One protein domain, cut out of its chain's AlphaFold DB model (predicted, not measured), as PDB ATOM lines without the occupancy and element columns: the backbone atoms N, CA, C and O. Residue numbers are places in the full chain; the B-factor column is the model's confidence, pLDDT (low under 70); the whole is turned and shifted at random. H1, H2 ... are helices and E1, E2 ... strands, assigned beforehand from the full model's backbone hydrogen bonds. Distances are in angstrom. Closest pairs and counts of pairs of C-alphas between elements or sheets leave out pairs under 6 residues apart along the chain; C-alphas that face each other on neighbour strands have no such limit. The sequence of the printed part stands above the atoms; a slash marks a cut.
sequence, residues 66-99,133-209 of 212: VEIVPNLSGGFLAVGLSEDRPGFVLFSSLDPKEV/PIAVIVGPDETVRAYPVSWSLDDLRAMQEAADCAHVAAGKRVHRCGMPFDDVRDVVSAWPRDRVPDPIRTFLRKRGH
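Overview. This is residues 66 to 99 and 133 to 209 of the 212 residues of an uncharacterized protein of Planctomycetes bacterium (UniProt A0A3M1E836). A twisted wall of five strands has helices over one face: H1 and H4 cover it slantwise, and H3 packs between them, reaching the sheet with its residues 180 to 184. The short H2 and the long link after it lie to one side, off the sheet. The printed part has 111 residues, with five strands and then four helices along the chain. The sheet is mixed, in the order E1, E2, E3, E4, E5, and the class is mixed, helices and strands. The whole is compact, with a radius of gyration of the C-alphas of 13.0 A and spans of 38 by 29 by 26 A.

Arrangement. E1, residues 66 to 70, E2, residues 76 to 82, and E3, residues 85 to 92, form a meander, each strand the antiparallel neighbour of the one before. N 69 and O 77 are 2.8 A apart, and N 90 and O 78 are 2.7 A apart, both within hydrogen-bond range. E4, residues 134 to 138, is parallel to E3, at 15 degrees, with N 136 and O 89 at 2.8 A. E5, residues 144 to 148, makes a hairpin with E4, with N 147 and O 135 at 2.8 A. The sheet is twisted, with C-alphas up to 4.4 A off its best plane. H1, residues 153 to 163, and H4, residues 198 to 207, are on the same face of it, forming two layers, helices on one face of a sheet. H1 has a height over the sheet of 8.8 A, over E2 and E3; its closest C-alphas to E3 are those of Leu 153 and Pro 86, 4.5 A. H4 has a height of 9.9 A, over E3 and E4; its closest C-alphas to E4 are those of Ile 200 and Ile 137, 7.3 A. H3, residues 180 to 189, only grazes the sheet. H3 touches H1, with the C-alphas of Pro 180 and Ala 163 closest at 4.4 A, at a steep tilt of 44 degrees, opposite ways. H3 and H4 form a helical hairpin, a steep tilt of 40 degrees, with the C-alphas of Arg 185 and Leu 204 closest at 5.8 A. H1 and H4 are apart. H2, residues 165 to 168, is not on the sheet and is close to but not clearly touching H1. In H1, H3 and H4 every O i to N i+4 pair is within hydrogen-bond range; H2 is too short for one.

Along the chain. E1 begins at C-alpha 66, (19.298, -17.547, -32.788). E2 is 20.1 A long and E3 22.3 A. H1 begins at C-alpha 153, (6.113, -18.639, -28.735), and is 15.2 A long; H3 is 13.8 A and H4 14.1 A. H4 ends at C-alpha 207, (11.559, -24.506, -51.629).

Size, cuts and confidence. The C-alphas of Asp 141 and Gly 171 are the two farthest apart, 38.8 A. Residues 100 to 132 are not printed, and C-alphas 99 and 133 are 20.1 A apart across this cut. The link from H2 to H3 is long, 11 residues. The mean pLDDT of the printed part is 84.3; residues 165 to 177 and 208 to 209 are under 70.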
ATOM      1  N   VAL A  66      19.535 -17.407 -31.352       84.62
ATOM      2  CA  VAL A  66      19.298 -17.547 -32.788       84.62
ATOM      3  C   VAL A  66      19.831 -18.908 -33.187       84.62
ATOM      4  O   VAL A  66      21.030 -19.160 -33.091       84.62
ATOM      5  N   GLU A  67      18.932 -19.789 -33.602       86.19
ATOM      6  CA  GLU A  67      19.298 -21.088 -34.147       86.19
ATOM      7  C   GLU A  67      19.217 -21.037 -35.667       86.19
ATOM      8  O   GLU A  67      18.235 -20.540 -36.214       86.19
ATOM      9  N   ILE A  68      20.252 -21.543 -36.338       86.19
ATOM     10  CA  ILE A  68      20.337 -21.621 -37.796       86.19
ATOM     11  C   ILE A  68      20.347 -23.095 -38.190       86.19
ATOM     12  O   ILE A  68      21.276 -23.825 -37.849       86.19
ATOM     13  N   VAL A  69      19.335 -23.508 -38.947       86.25
ATOM     14  CA  VAL A  69      19.155 -24.873 -39.443       86.25
ATOM     15  C   VAL A  69      19.320 -24.877 -40.969       86.25
ATOM     16  O   VAL A  69      18.449 -24.367 -41.685       86.25
ATOM     17  N   PRO A  70      20.431 -25.425 -41.500       84.12
ATOM     18  CA  PRO A  70      20.648 -25.543 -42.939       84.12
ATOM     19  C   PRO A  70      19.602 -26.435 -43.612       84.12
ATOM     20  O   PRO A  70      19.167 -27.436 -43.043       84.12
ATOM     21  N   ASN A  71      19.244 -26.104 -44.853       81.25
ATOM     22  CA  ASN A  71      18.360 -26.920 -45.675       81.25
ATOM     23  C   ASN A  71      19.144 -27.621 -46.796       81.25
ATOM     24  O   ASN A  71      19.835 -26.971 -47.579       81.25
ATOM     25  N   LEU A  72      19.011 -28.942 -46.910       78.62
ATOM     26  CA  LEU A  72      19.716 -29.775 -47.890       78.62
ATOM     27  C   LEU A  72      19.294 -29.483 -49.332       78.62
ATOM     28  O   LEU A  72      20.107 -29.653 -50.237       78.62
ATOM     29  N   SER A  73      18.064 -29.005 -49.562       74.62
ATOM     30  CA  SER A  73      17.645 -28.510 -50.885       74.62
ATOM     31  C   SER A  73      18.123 -27.078 -51.183       74.62
ATOM     32  O   SER A  73      17.746 -26.493 -52.200       74.62
ATOM     33  N   GLY A  74      18.972 -26.519 -50.316       80.88
ATOM     34  CA  GLY A  74      19.509 -25.166 -50.401       80.88
ATOM     35  C   GLY A  74      18.751 -24.176 -49.519       80.88
ATOM     36  O   GLY A  74      17.552 -24.321 -49.255       80.88
ATOM     37  N   GLY A  75      19.453 -23.137 -49.074       88.00
ATOM     38  CA  GLY A  75      18.902 -22.169 -48.136       88.00
ATOM     39  C   GLY A  75      19.036 -22.587 -46.672       88.00
ATOM     40  O   GLY A  75      19.727 -23.552 -46.335       88.00
ATOM     41  N   PHE A  76      18.350 -21.867 -45.789       90.88
ATOM     42  CA  PHE A  76      18.273 -22.212 -44.369       90.88
ATOM     43  C   PHE A  76      17.071 -21.577 -43.675       90.88
ATOM     44  O   PHE A  76      16.480 -20.603 -44.153       90.88
ATOM     45  N   LEU A  77      16.739 -22.135 -42.515       91.81
ATOM     46  CA  LEU A  77      15.819 -21.559 -41.549       91.81
ATOM     47  C   LEU A  77      16.630 -20.952 -40.404       91.81
ATOM     48  O   LEU A  77      17.524 -21.611 -39.884       91.81
ATOM     49  N   ALA A  78      16.315 -19.731 -39.984       92.56
ATOM     50  CA  ALA A  78      16.801 -19.205 -38.714       92.56
ATOM     51  C   ALA A  78      15.636 -18.821 -37.814       92.56
ATOM     52  O   ALA A  78      14.713 -18.138 -38.254       92.56
ATOM     53  N   VAL A  79      15.672 -19.243 -36.555       90.88
ATOM     54  CA  VAL A  79      14.628 -18.932 -35.577       90.88
ATOM     55  C   VAL A  79      15.260 -18.175 -34.418       90.88
ATOM     56  O   VAL A  79      16.187 -18.661 -33.774       90.88
ATOM     57  N   GLY A  80      14.772 -16.960 -34.181       89.06
ATOM     58  CA  GLY A  80      15.170 -16.124 -33.057       89.06
ATOM     59  C   GLY A  80      14.071 -16.066 -32.007       89.06
ATOM     60  O   GLY A  80      12.956 -15.631 -32.298       89.06
ATOM     61  N   LEU A  81      14.388 -16.453 -30.777       85.62
ATOM     62  CA  LEU A  81      13.470 -16.444 -29.633       85.62
ATOM     63  C   LEU A  81      14.190 -16.093 -28.324       85.62
ATOM     64  O   LEU A  81      15.417 -16.084 -28.248       85.62
ATOM     65  N   SER A  82      13.403 -15.758 -27.307       81.69
ATOM     66  CA  SER A  82      13.807 -15.669 -25.896       81.69
ATOM     67  C   SER A  82      12.959 -16.653 -25.082       81.69
ATOM     68  O   SER A  82      11.942 -17.137 -25.589       81.69
ATOM     69  N   GLU A  83      13.355 -16.954 -23.841       78.50
ATOM     70  CA  GLU A  83      12.641 -17.897 -22.960       78.50
ATOM     71  C   GLU A  83      11.124 -17.649 -22.898       78.50
ATOM     72  O   GLU A  83      10.341 -18.600 -22.958       78.50
ATOM     73  N   ASP A  84      10.717 -16.377 -22.870       78.75
ATOM     74  CA  ASP A  84       9.325 -15.975 -22.643       78.75
ATOM     75  C   ASP A  84       8.634 -15.359 -23.868       78.75
ATOM     76  O   ASP A  84       7.446 -15.022 -23.800       78.75
ATOM     77  N   ARG A  85       9.345 -15.118 -24.983       79.75
ATOM     78  CA  ARG A  85       8.815 -14.273 -26.073       79.75
ATOM     79  C   ARG A  85       9.189 -14.742 -27.477       79.75
ATOM     80  O   ARG A  85      10.347 -15.083 -27.723       79.75
ATOM     81  N   PRO A  86       8.237 -14.682 -28.430       82.94
ATOM     82  CA  PRO A  86       8.535 -14.965 -29.822       82.94
ATOM     83  C   PRO A  86       9.312 -13.798 -30.445       82.94
ATOM     84  O   PRO A  86       8.927 -12.640 -30.279       82.94
ATOM     85  N   GLY A  87      10.393 -14.099 -31.166       87.94
ATOM     86  CA  GLY A  87      11.238 -13.101 -31.820       87.94
ATOM     87  C   GLY A  87      10.968 -13.005 -33.314       87.94
ATOM     88  O   GLY A  87      10.161 -12.199 -33.771       87.94
ATOM     89  N   PHE A  88      11.663 -13.819 -34.095       93.62
ATOM     90  CA  PHE A  88      11.506 -13.862 -35.539       93.62
ATOM     91  C   PHE A  88      11.744 -15.267 -36.074       93.62
ATOM     92  O   PHE A  88      12.324 -16.125 -35.415       93.62
ATOM     93  N   VAL A  89      11.345 -15.464 -37.319       94.56
ATOM     94  CA  VAL A  89      11.784 -16.599 -38.121       94.56
ATOM     95  C   VAL A  89      12.164 -16.105 -39.502       94.56
ATOM     96  O   VAL A  89      11.476 -15.271 -40.086       94.56
ATOM     97  N   LEU A  90      13.295 -16.567 -40.004       95.94
ATOM     98  CA  LEU A  90      13.865 -16.178 -41.276       95.94
ATOM     99  C   LEU A  90      13.961 -17.411 -42.166       95.94
ATOM    100  O   LEU A  90      14.545 -18.422 -41.792       95.94
ATOM    101  N   PHE A  91      13.388 -17.296 -43.355       95.19
ATOM    102  CA  PHE A  91      13.443 -18.289 -44.413       95.19
ATOM    103  C   PHE A  91      14.354 -17.761 -45.516       95.19
ATOM    104  O   PHE A  91      14.011 -16.782 -46.182       95.19
ATOM    105  N   SER A  92      15.510 -18.389 -45.714       94.50
ATOM    106  CA  SER A  92      16.473 -17.974 -46.733       94.50
ATOM    107  C   SER A  92      16.549 -18.967 -47.878       94.50
ATOM    108  O   SER A  92      16.610 -20.170 -47.661       94.50
ATOM    109  N   SER A  93      16.566 -18.464 -49.111       92.19
ATOM    110  CA  SER A  93      16.945 -19.244 -50.296       92.19
ATOM    111  C   SER A  93      18.459 -19.315 -50.527       92.19
ATOM    112  O   SER A  93      18.880 -20.055 -51.411       92.19
ATOM    113  N   LEU A  94      19.242 -18.520 -49.798       90.50
ATOM    114  CA  LEU A  94      20.698 -18.404 -49.918       90.50
ATOM    115  C   LEU A  94      21.396 -19.219 -48.826       90.50
ATOM    116  O   LEU A  94      20.793 -19.462 -47.778       90.50
ATOM    117  N   ASP A  95      22.650 -19.616 -49.049       88.25
ATOM    118  CA  ASP A  95      23.429 -20.382 -48.069       88.25
ATOM    119  C   ASP A  95      23.633 -19.585 -46.759       88.25
ATOM    120  O   ASP A  95      23.757 -18.356 -46.802       88.25
ATOM    121  N   PRO A  96      23.711 -20.244 -45.583       85.75
ATOM    122  CA  PRO A  96      24.053 -19.585 -44.317       85.75
ATOM    123  C   PRO A  96      25.324 -18.727 -44.354       85.75
ATOM    124  O   PRO A  96      25.467 -17.819 -43.546       85.75
ATOM    125  N   LYS A  97      26.266 -19.004 -45.262       88.06
ATOM    126  CA  LYS A  97      27.494 -18.212 -45.423       88.06
ATOM    127  C   LYS A  97      27.284 -16.911 -46.196       88.06
ATOM    128  O   LYS A  97      28.139 -16.033 -46.135       88.06
ATOM    129  N   GLU A  98      26.197 -16.804 -46.953       89.94
ATOM    130  CA  GLU A  98      25.863 -15.629 -47.766       89.94
ATOM    131  C   GLU A  98      24.996 -14.623 -47.002       89.94
ATOM    132  O   GLU A  98      24.910 -13.458 -47.393       89.94
ATOM    133  N   VAL A  99      24.355 -15.072 -45.918       92.31
ATOM    134  CA  VAL A  99      23.436 -14.272 -45.111       92.31
ATOM    135  C   VAL A  99      23.907 -14.252 -43.669       92.31
ATOM    136  O   VAL A  99      23.785 -15.249 -42.963       92.31
ATOM    137  N   PRO A 133       6.326 -10.633 -33.246       90.25
ATOM    138  CA  PRO A 133       6.873 -11.672 -34.090       90.25
ATOM    139  C   PRO A 133       6.802 -11.289 -35.564       90.25
ATOM    140  O   PRO A 133       5.785 -10.795 -36.064       90.25
ATOM    141  N   ILE A 134       7.907 -11.519 -36.266       93.88
ATOM    142  CA  ILE A 134       8.001 -11.304 -37.708       93.88
ATOM    143  C   ILE A 134       8.527 -12.554 -38.400       93.88
ATOM    144  O   ILE A 134       9.372 -13.273 -37.871       93.88
ATOM    145  N   ALA A 135       8.057 -12.771 -39.618       95.12
ATOM    146  CA  ALA A 135       8.650 -13.715 -40.542       95.12
ATOM    147  C   ALA A 135       9.413 -12.949 -41.624       95.12
ATOM    148  O   ALA A 135       8.879 -12.014 -42.222       95.12
ATOM    149  N   VAL A 136      10.652 -13.334 -41.884       96.62
ATOM    150  CA  VAL A 136      11.516 -12.725 -42.893       96.62
ATOM    151  C   VAL A 136      11.749 -13.729 -44.007       96.62
ATOM    152  O   VAL A 136      11.992 -14.901 -43.751       96.62
ATOM    153  N   ILE A 137      11.659 -13.278 -45.252       96.50
ATOM    154  CA  ILE A 137      12.006 -14.064 -46.432       96.50
ATOM    155  C   ILE A 137      13.210 -13.406 -47.092       96.50
ATOM    156  O   ILE A 137      13.149 -12.219 -47.423       96.50
ATOM    157  N   VAL A 138      14.261 -14.194 -47.308       95.56
ATOM    158  CA  VAL A 138      15.408 -13.842 -48.148       95.56
ATOM    159  C   VAL A 138      15.298 -14.623 -49.458       95.56
ATOM    160  O   VAL A 138      15.377 -15.855 -49.489       95.56
ATOM    161  N   GLY A 139      15.023 -13.899 -50.539       92.44
ATOM    162  CA  GLY A 139      14.880 -14.440 -51.884       92.44
ATOM    163  C   GLY A 139      16.224 -14.760 -52.549       92.44
ATOM    164  O   GLY A 139      17.263 -14.272 -52.112       92.44
ATOM    165  N   PRO A 140      16.219 -15.563 -53.630       90.06
ATOM    166  CA  PRO A 140      17.425 -15.856 -54.415       90.06
ATOM    167  C   PRO A 140      17.966 -14.638 -55.182       90.06
ATOM    168  O   PRO A 140      19.087 -14.664 -55.665       90.06
ATOM    169  N   ASP A 141      17.159 -13.590 -55.321       90.50
ATOM    170  CA  ASP A 141      17.499 -12.302 -55.925       90.50
ATOM    171  C   ASP A 141      18.026 -11.292 -54.889       90.50
ATOM    172  O   ASP A 141      17.941 -10.083 -55.103       90.50
ATOM    173  N   GLU A 142      18.504 -11.785 -53.740       89.94
ATOM    174  CA  GLU A 142      18.957 -10.990 -52.589       89.94
ATOM    175  C   GLU A 142      17.884 -10.027 -52.050       89.94
ATOM    176  O   GLU A 142      18.180  -9.026 -51.387       89.94
ATOM    177  N   THR A 143      16.604 -10.296 -52.326       93.69
ATOM    178  CA  THR A 143      15.518  -9.489 -51.767       93.69
ATOM    179  C   THR A 143      15.190  -9.934 -50.352       93.69
ATOM    180  O   THR A 143      14.951 -11.110 -50.091       93.69
ATOM    181  N   VAL A 144      15.116  -8.974 -49.429       95.62
ATOM    182  CA  VAL A 144      14.697  -9.212 -48.042       95.62
ATOM    183  C   VAL A 144      13.324  -8.595 -47.818       95.62
ATOM    184  O   VAL A 144      13.107  -7.406 -48.071       95.62
ATOM    185  N   ARG A 145      12.373  -9.404 -47.349       96.25
ATOM    186  CA  ARG A 145      11.011  -8.961 -47.023       96.25
ATOM    187  C   ARG A 145      10.610  -9.456 -45.645       96.25
ATOM    188  O   ARG A 145      10.705 -10.645 -45.375       96.25
ATOM    189  N   ALA A 146      10.118  -8.553 -44.804       95.31
ATOM    190  CA  ALA A 146       9.612  -8.878 -43.476       95.31
ATOM    191  C   ALA A 146       8.086  -8.756 -43.424       95.31
ATOM    192  O   ALA A 146       7.508  -7.805 -43.955       95.31
ATOM    193  N   TYR A 147       7.455  -9.701 -42.739       94.44
ATOM    194  CA  TYR A 147       6.014  -9.814 -42.580       94.44
ATOM    195  C   TYR A 147       5.688  -9.880 -41.088       94.44
ATOM    196  O   TYR A 147       6.180 -10.785 -40.413       94.44
ATOM    197  N   PRO A 148       4.877  -8.959 -40.544       92.12
ATOM    198  CA  PRO A 148       4.348  -9.136 -39.200       92.12
ATOM    199  C   PRO A 148       3.441 -10.370 -39.174       92.12
ATOM    200  O   PRO A 148       2.633 -10.570 -40.083       92.12
ATOM    201  N   VAL A 149       3.579 -11.187 -38.135       92.31
ATOM    202  CA  VAL A 149       2.780 -12.403 -37.941       92.31
ATOM    203  C   VAL A 149       2.177 -12.416 -36.539       92.31
ATOM    204  O   VAL A 149       2.605 -11.678 -35.658       92.31
ATOM    205  N   SER A 150       1.152 -13.239 -36.327       90.38
ATOM    206  CA  SER A 150       0.481 -13.421 -35.029       90.38
ATOM    207  C   SER A 150       0.885 -14.731 -34.340       90.38
ATOM    208  O   SER A 150       0.106 -15.322 -33.589       90.38
ATOM    209  N   TRP A 151       2.085 -15.226 -34.647       91.75
ATOM    210  CA  TRP A 151       2.589 -16.503 -34.146       91.75
ATOM    211  C   TRP A 151       3.007 -16.376 -32.683       91.75
ATOM    212  O   TRP A 151       3.665 -15.413 -32.295       91.75
ATOM    213  N   SER A 152       2.576 -17.326 -31.862       90.94
ATOM    214  CA  SER A 152       2.946 -17.422 -30.457       90.94
ATOM    215  C   SER A 152       4.366 -17.970 -30.307       90.94
ATOM    216  O   SER A 152       4.999 -18.414 -31.266       90.94
ATOM    217  N   LEU A 153       4.868 -17.957 -29.074       89.69
ATOM    218  CA  LEU A 153       6.113 -18.639 -28.735       89.69
ATOM    219  C   LEU A 153       6.035 -20.142 -29.038       89.69
ATOM    220  O   LEU A 153       6.968 -20.684 -29.619       89.69
ATOM    221  N   ASP A 154       4.912 -20.783 -28.709       90.62
ATOM    222  CA  ASP A 154       4.701 -22.213 -28.963       90.62
ATOM    223  C   ASP A 154       4.700 -22.539 -30.459       90.62
ATOM    224  O   ASP A 154       5.212 -23.576 -30.862       90.62
ATOM    225  N   ASP A 155       4.193 -21.637 -31.303       91.75
ATOM    226  CA  ASP A 155       4.260 -21.817 -32.754       91.75
ATOM    227  C   ASP A 155       5.701 -21.766 -33.276       91.75
ATOM    228  O   ASP A 155       6.077 -22.565 -34.134       91.75
ATOM    229  N   LEU A 156       6.511 -20.817 -32.783       90.12
ATOM    230  CA  LEU A 156       7.922 -20.722 -33.168       90.12
ATOM    231  C   LEU A 156       8.715 -21.930 -32.662       90.12
ATOM    232  O   LEU A 156       9.524 -22.464 -33.415       90.12
ATOM    233  N   ARG A 157       8.442 -22.388 -31.433       89.06
ATOM    234  CA  ARG A 157       9.024 -23.617 -30.878       89.06
ATOM    235  C   ARG A 157       8.633 -24.837 -31.696       89.06
ATOM    236  O   ARG A 157       9.511 -25.595 -32.063       89.06
ATOM    237  N   ALA A 158       7.366 -24.978 -32.079       88.38
ATOM    238  CA  ALA A 158       6.929 -26.082 -32.931       88.38
ATOM    239  C   ALA A 158       7.642 -26.086 -34.295       88.38
ATOM    240  O   ALA A 158       7.964 -27.149 -34.817       88.38
ATOM    241  N   MET A 159       7.918 -24.913 -34.879       88.56
ATOM    242  CA  MET A 159       8.716 -24.823 -36.108       88.56
ATOM    243  C   MET A 159      10.195 -25.151 -35.878       88.56
ATOM    244  O   MET A 159      10.793 -25.817 -36.716       88.56
ATOM    245  N   GLN A 160      10.777 -24.694 -34.768       87.88
ATOM    246  CA  GLN A 160      12.152 -25.012 -34.379       87.88
ATOM    247  C   GLN A 160      12.316 -26.518 -34.127       87.88
ATOM    248  O   GLN A 160      13.201 -27.135 -34.702       87.88
ATOM    249  N   GLU A 161      11.414 -27.123 -33.354       85.50
ATOM    250  CA  GLU A 161      11.366 -28.563 -33.079       85.50
ATOM    251  C   GLU A 161      11.166 -29.387 -34.354       85.50
ATOM    252  O   GLU A 161      11.795 -30.426 -34.515       85.50
ATOM    253  N   ALA A 162      10.313 -28.929 -35.275       84.00
ATOM    254  CA  ALA A 162      10.132 -29.594 -36.564       84.00
ATOM    255  C   ALA A 162      11.379 -29.494 -37.455       84.00
ATOM    256  O   ALA A 162      11.645 -30.405 -38.232       84.00
ATOM    257  N   ALA A 163      12.135 -28.398 -37.353       83.62
ATOM    258  CA  ALA A 163      13.379 -28.205 -38.089       83.62
ATOM    259  C   ALA A 163      14.569 -28.957 -37.461       83.62
ATOM    260  O   ALA A 163      15.494 -29.337 -38.183       83.62
ATOM    261  N   ASP A 164      14.557 -29.185 -36.145       79.62
ATOM    262  CA  ASP A 164      15.612 -29.902 -35.432       79.62
ATOM    263  C   ASP A 164      15.514 -31.424 -35.642       79.62
ATOM    264  O   ASP A 164      14.686 -32.133 -35.065       79.62
ATOM    265  N   CYS A 165      16.447 -31.961 -36.430       67.12
ATOM    266  CA  CYS A 165      16.567 -33.399 -36.657       67.12
ATOM    267  C   CYS A 165      16.791 -34.225 -35.379       67.12
ATOM    268  O   CYS A 165      16.464 -35.416 -35.369       67.12
ATOM    269  N   ALA A 166      17.404 -33.658 -34.332       59.28
ATOM    270  CA  ALA A 166      17.815 -34.420 -33.153       59.28
ATOM    271  C   ALA A 166      16.611 -34.939 -32.349       59.28
ATOM    272  O   ALA A 166      16.649 -36.061 -31.837       59.28
ATOM    273  N   HIS A 167      15.516 -34.175 -32.305       50.88
ATOM    274  CA  HIS A 167      14.284 -34.556 -31.609       50.88
ATOM    275  C   HIS A 167      13.503 -35.668 -32.331       50.88
ATOM    276  O   HIS A 167      12.827 -36.479 -31.691       50.88
ATOM    277  N   VAL A 168      13.640 -35.782 -33.655       51.03
ATOM    278  CA  VAL A 168      12.874 -36.744 -34.466       51.03
ATOM    279  C   VAL A 168      13.399 -38.185 -34.340       51.03
ATOM    280  O   VAL A 168      12.640 -39.150 -34.476       51.03
ATOM    281  N   ALA A 169      14.671 -38.374 -33.979       50.59
ATOM    282  CA  ALA A 169      15.243 -39.706 -33.758       50.59
ATOM    283  C   ALA A 169      14.619 -40.459 -32.558       50.59
ATOM    284  O   ALA A 169      14.762 -41.679 -32.458       50.59
ATOM    285  N   ALA A 170      13.904 -39.762 -31.662       51.12
ATOM    286  CA  ALA A 170      13.412 -40.305 -30.395       51.12
ATOM    287  C   ALA A 170      12.011 -40.949 -30.442       51.12
ATOM    288  O   ALA A 170      11.609 -41.585 -29.466       51.12
ATOM    289  N   GLY A 171      11.266 -40.871 -31.552       51.75
ATOM    290  CA  GLY A 171      10.047 -41.671 -31.679       51.75
ATOM    291  C   GLY A 171       8.953 -41.108 -32.577       51.75
ATOM    292  O   GLY A 171       8.238 -40.191 -32.202       51.75
ATOM    293  N   LYS A 172       8.710 -41.859 -33.657       47.59
ATOM    294  CA  LYS A 172       7.549 -41.859 -34.566       47.59
ATOM    295  C   LYS A 172       7.606 -40.904 -35.768       47.59
ATOM    296  O   LYS A 172       7.427 -39.703 -35.664       47.59
ATOM    297  N   ARG A 173       7.588 -41.594 -36.917       46.12
ATOM    298  CA  ARG A 173       7.373 -41.185 -38.312       46.12
ATOM    299  C   ARG A 173       8.600 -40.617 -39.018       46.12
ATOM    300  O   ARG A 173       9.417 -39.904 -38.463       46.12
ATOM    301  N   VAL A 174       8.733 -41.091 -40.251       52.84
ATOM    302  CA  VAL A 174       9.847 -40.888 -41.170       52.84
ATOM    303  C   VAL A 174       9.898 -39.404 -41.531       52.84
ATOM    304  O   VAL A 174       9.133 -38.978 -42.391       52.84
ATOM    305  N   HIS A 175      10.758 -38.625 -40.876       51.66
ATOM    306  CA  HIS A 175      11.026 -37.241 -41.271       51.66
ATOM    307  C   HIS A 175      12.379 -37.127 -41.958       51.66
ATOM    308  O   HIS A 175      13.346 -37.829 -41.643       51.66
ATOM    309  N   ARG A 176      12.395 -36.270 -42.975       61.44
ATOM    310  CA  ARG A 176      13.494 -36.062 -43.908       61.44
ATOM    311  C   ARG A 176      14.504 -35.152 -43.229       61.44
ATOM    312  O   ARG A 176      14.455 -33.942 -43.406       61.44
ATOM    313  N   CYS A 177      15.395 -35.730 -42.426       68.31
ATOM    314  CA  CYS A 177      16.405 -34.916 -41.764       68.31
ATOM    315  C   CYS A 177      17.150 -34.040 -42.786       68.31
ATOM    316  O   CYS A 177      17.553 -34.517 -43.849       68.31
ATOM    317  N   GLY A 178      17.290 -32.758 -42.451       72.06
ATOM    318  CA  GLY A 178      17.905 -31.752 -43.301       72.06
ATOM    319  C   GLY A 178      16.955 -31.116 -44.317       72.06
ATOM    320  O   GLY A 178      17.433 -30.398 -45.184       72.06
ATOM    321  N   MET A 179      15.638 -31.323 -44.222       84.12
ATOM    322  CA  MET A 179      14.636 -30.627 -45.044       84.12
ATOM    323  C   MET A 179      13.714 -29.730 -44.191       84.12
ATOM    324  O   MET A 179      12.492 -29.864 -44.269       84.12
ATOM    325  N   PRO A 180      14.251 -28.772 -43.405       84.75
ATOM    326  CA  PRO A 180      13.463 -27.971 -42.464       84.75
ATOM    327  C   PRO A 180      12.317 -27.195 -43.130       84.75
ATOM    328  O   PRO A 180      11.321 -26.897 -42.482       84.75
ATOM    329  N   PHE A 181      12.405 -26.872 -44.425       89.69
ATOM    330  CA  PHE A 181      11.288 -26.240 -45.131       89.69
ATOM    331  C   PHE A 181      10.112 -27.188 -45.378       89.69
ATOM    332  O   PHE A 181       8.978 -26.720 -45.311       89.69
ATOM    333  N   ASP A 182      10.351 -28.478 -45.636       87.62
ATOM    334  CA  ASP A 182       9.283 -29.482 -45.759       87.62
ATOM    335  C   ASP A 182       8.588 -29.648 -44.404       87.62
ATOM    336  O   ASP A 182       7.363 -29.561 -44.317       87.62
ATOM    337  N   ASP A 183       9.376 -29.810 -43.340       87.38
ATOM    338  CA  ASP A 183       8.852 -30.058 -41.998       87.38
ATOM    339  C   ASP A 183       8.091 -28.834 -41.457       87.38
ATOM    340  O   ASP A 183       6.953 -28.948 -40.992       87.38
ATOM    341  N   VAL A 184       8.640 -27.622 -41.617       88.94
ATOM    342  CA  VAL A 184       7.932 -26.386 -41.247       88.94
ATOM    343  C   VAL A 184       6.690 -26.174 -42.109       88.94
ATOM    344  O   VAL A 184       5.658 -25.743 -41.591       88.94
ATOM    345  N   ARG A 185       6.735 -26.491 -43.411       90.12
ATOM    346  CA  ARG A 185       5.554 -26.428 -44.290       90.12
ATOM    347  C   ARG A 185       4.431 -27.307 -43.753       90.12
ATOM    348  O   ARG A 185       3.283 -26.861 -43.740       90.12
ATOM    349  N   ASP A 186       4.750 -28.515 -43.307       88.12
ATOM    350  CA  ASP A 186       3.767 -29.450 -42.771       88.12
ATOM    351  C   ASP A 186       3.157 -28.913 -41.463       88.12
ATOM    352  O   ASP A 186       1.929 -28.898 -41.336       88.12
ATOM    353  N   VAL A 187       3.963 -28.333 -40.562       89.44
ATOM    354  CA  VAL A 187       3.473 -27.648 -39.345       89.44
ATOM    355  C   VAL A 187       2.510 -26.509 -39.688       89.44
ATOM    356  O   VAL A 187       1.371 -26.480 -39.213       89.44
ATOM    357  N   VAL A 188       2.918 -25.576 -40.554       89.38
ATOM    358  CA  VAL A 188       2.095 -24.395 -40.874       89.38
ATOM    359  C   VAL A 188       0.886 -24.727 -41.757       89.38
ATOM    360  O   VAL A 188      -0.048 -23.926 -41.867       89.38
ATOM    361  N   SER A 189       0.872 -25.898 -42.404       88.44
ATOM    362  CA  SER A 189      -0.274 -26.380 -43.187       88.44
ATOM    363  C   SER A 189      -1.486 -26.701 -42.311       88.44
ATOM    364  O   SER A 189      -2.619 -26.533 -42.764       88.44
ATOM    365  N   ALA A 190      -1.251 -27.075 -41.049       88.56
ATOM    366  CA  ALA A 190      -2.294 -27.336 -40.065       88.56
ATOM    367  C   ALA A 190      -2.910 -26.048 -39.486       88.56
ATOM    368  O   ALA A 190      -3.956 -26.099 -38.837       88.56
ATOM    369  N   TRP A 191      -2.285 -24.888 -39.703       90.25
ATOM    370  CA  TRP A 191      -2.764 -23.614 -39.172       90.25
ATOM    371  C   TRP A 191      -3.840 -22.971 -40.061       90.25
ATOM    372  O   TRP A 191      -3.834 -23.161 -41.285       90.25
ATOM    373  N   PRO A 192      -4.718 -22.125 -39.482       90.50
ATOM    374  CA  PRO A 192      -5.673 -21.321 -40.242       90.50
ATOM    375  C   PRO A 192      -5.014 -20.541 -41.391       90.50
ATOM    376  O   PRO A 192      -3.873 -20.074 -41.282       90.50
ATOM    377  N   ARG A 193      -5.721 -20.411 -42.524       84.38
ATOM    378  CA  ARG A 193      -5.160 -19.814 -43.750       84.38
ATOM    379  C   ARG A 193      -4.669 -18.386 -43.540       84.38
ATOM    380  O   ARG A 193      -3.559 -18.071 -43.956       84.38
ATOM    381  N   ASP A 194      -5.463 -17.593 -42.841       87.06
ATOM    382  CA  ASP A 194      -5.236 -16.194 -42.481       87.06
ATOM    383  C   ASP A 194      -4.054 -15.980 -41.522       87.06
ATOM    384  O   ASP A 194      -3.507 -14.881 -41.456       87.06
ATOM    385  N   ARG A 195      -3.606 -17.028 -40.820       88.69
ATOM    386  CA  ARG A 195      -2.494 -16.948 -39.865       88.69
ATOM    387  C   ARG A 195      -1.116 -16.921 -40.525       88.69
ATOM    388  O   ARG A 195      -0.154 -16.464 -39.913       88.69
ATOM    389  N   VAL A 196      -0.992 -17.439 -41.745       91.62
ATOM    390  CA  VAL A 196       0.296 -17.563 -42.446       91.62
ATOM    391  C   VAL A 196       0.235 -16.728 -43.721       91.62
ATOM    392  O   VAL A 196      -0.492 -17.112 -44.640       91.62
ATOM    393  N   PRO A 197       1.002 -15.626 -43.804       92.88
ATOM    394  CA  PRO A 197       1.082 -14.804 -45.004       92.88
ATOM    395  C   PRO A 197       1.320 -15.615 -46.287       92.88
ATOM    396  O   PRO A 197       2.209 -16.471 -46.344       92.88
ATOM    397  N   ASP A 198       0.579 -15.291 -47.351       92.44
ATOM    398  CA  ASP A 198       0.689 -15.954 -48.660       92.44
ATOM    399  C   ASP A 198       2.120 -16.016 -49.226       92.44
ATOM    400  O   ASP A 198       2.480 -17.050 -49.805       92.44
ATOM    401  N   PRO A 199       2.976 -14.983 -49.057       93.19
ATOM    402  CA  PRO A 199       4.368 -15.062 -49.489       93.19
ATOM    403  C   PRO A 199       5.150 -16.187 -48.804       93.19
ATOM    404  O   PRO A 199       5.937 -16.858 -49.467       93.19
ATOM    405  N   ILE A 200       4.888 -16.451 -47.521       92.38
ATOM    406  CA  ILE A 200       5.554 -17.516 -46.757       92.38
ATOM    407  C   ILE A 200       5.066 -18.880 -47.232       92.38
ATOM    408  O   ILE A 200       5.878 -19.750 -47.535       92.38
ATOM    409  N   ARG A 201       3.747 -19.056 -47.395       91.19
ATOM    410  CA  ARG A 201       3.183 -20.300 -47.959       91.19
ATOM    411  C   ARG A 201       3.759 -20.587 -49.345       91.19
ATOM    412  O   ARG A 201       4.106 -21.722 -49.660       91.19
ATOM    413  N   THR A 202       3.871 -19.551 -50.174       91.94
ATOM    414  CA  THR A 202       4.433 -19.660 -51.523       91.94
ATOM    415  C   THR A 202       5.914 -20.015 -51.487       91.94
ATOM    416  O   THR A 202       6.341 -20.857 -52.273       91.94
ATOM    417  N   PHE A 203       6.683 -19.405 -50.584       91.56
ATOM    418  CA  PHE A 203       8.095 -19.720 -50.390       91.56
ATOM    419  C   PHE A 203       8.284 -21.182 -49.981       91.56
ATOM    420  O   PHE A 203       8.973 -21.923 -50.678       91.56
ATOM    421  N   LEU A 204       7.602 -21.614 -48.917       90.19
ATOM    422  CA  LEU A 204       7.688 -22.976 -48.390       90.19
ATOM    423  C   LEU A 204       7.250 -24.022 -49.421       90.19
ATOM    424  O   LEU A 204       7.877 -25.065 -49.537       90.19
ATOM    425  N   ARG A 205       6.234 -23.732 -50.243       87.44
ATOM    426  CA  ARG A 205       5.837 -24.625 -51.344       87.44
ATOM    427  C   ARG A 205       6.894 -24.718 -52.449       87.44
ATOM    428  O   ARG A 205       7.069 -25.787 -53.010       87.44
ATOM    429  N   LYS A 206       7.557 -23.609 -52.799       86.38
ATOM    430  CA  LYS A 206       8.568 -23.580 -53.874       86.38
ATOM    431  C   LYS A 206       9.912 -24.172 -53.454       86.38
ATOM    432  O   LYS A 206      10.654 -24.624 -54.315       86.38
ATOM    433  N   ARG A 207      10.257 -24.080 -52.169       81.88
ATOM    434  CA  ARG A 207      11.559 -24.506 -51.629       81.88
ATOM    435  C   ARG A 207      11.502 -25.827 -50.872       81.88
ATOM    436  O   ARG A 207      12.528 -26.484 -50.729       81.88
ATOM    437  N   GLY A 208      10.314 -26.222 -50.430       64.44
ATOM    438  CA  GLY A 208      10.076 -27.487 -49.765       64.44
ATOM    439  C   GLY A 208       9.797 -28.642 -50.727       64.44
ATOM    440  O   GLY A 208       8.721 -29.218 -50.630       64.44
ATOM    441  N   HIS A 209      10.706 -28.926 -51.668       55.59
ATOM    442  CA  HIS A 209      10.955 -30.253 -52.263       55.59
ATOM    443  C   HIS A 209      12.184 -30.210 -53.194       55.59
ATOM    444  O   HIS A 209      12.405 -29.225 -53.896       55.59
TER     445      HIS A 209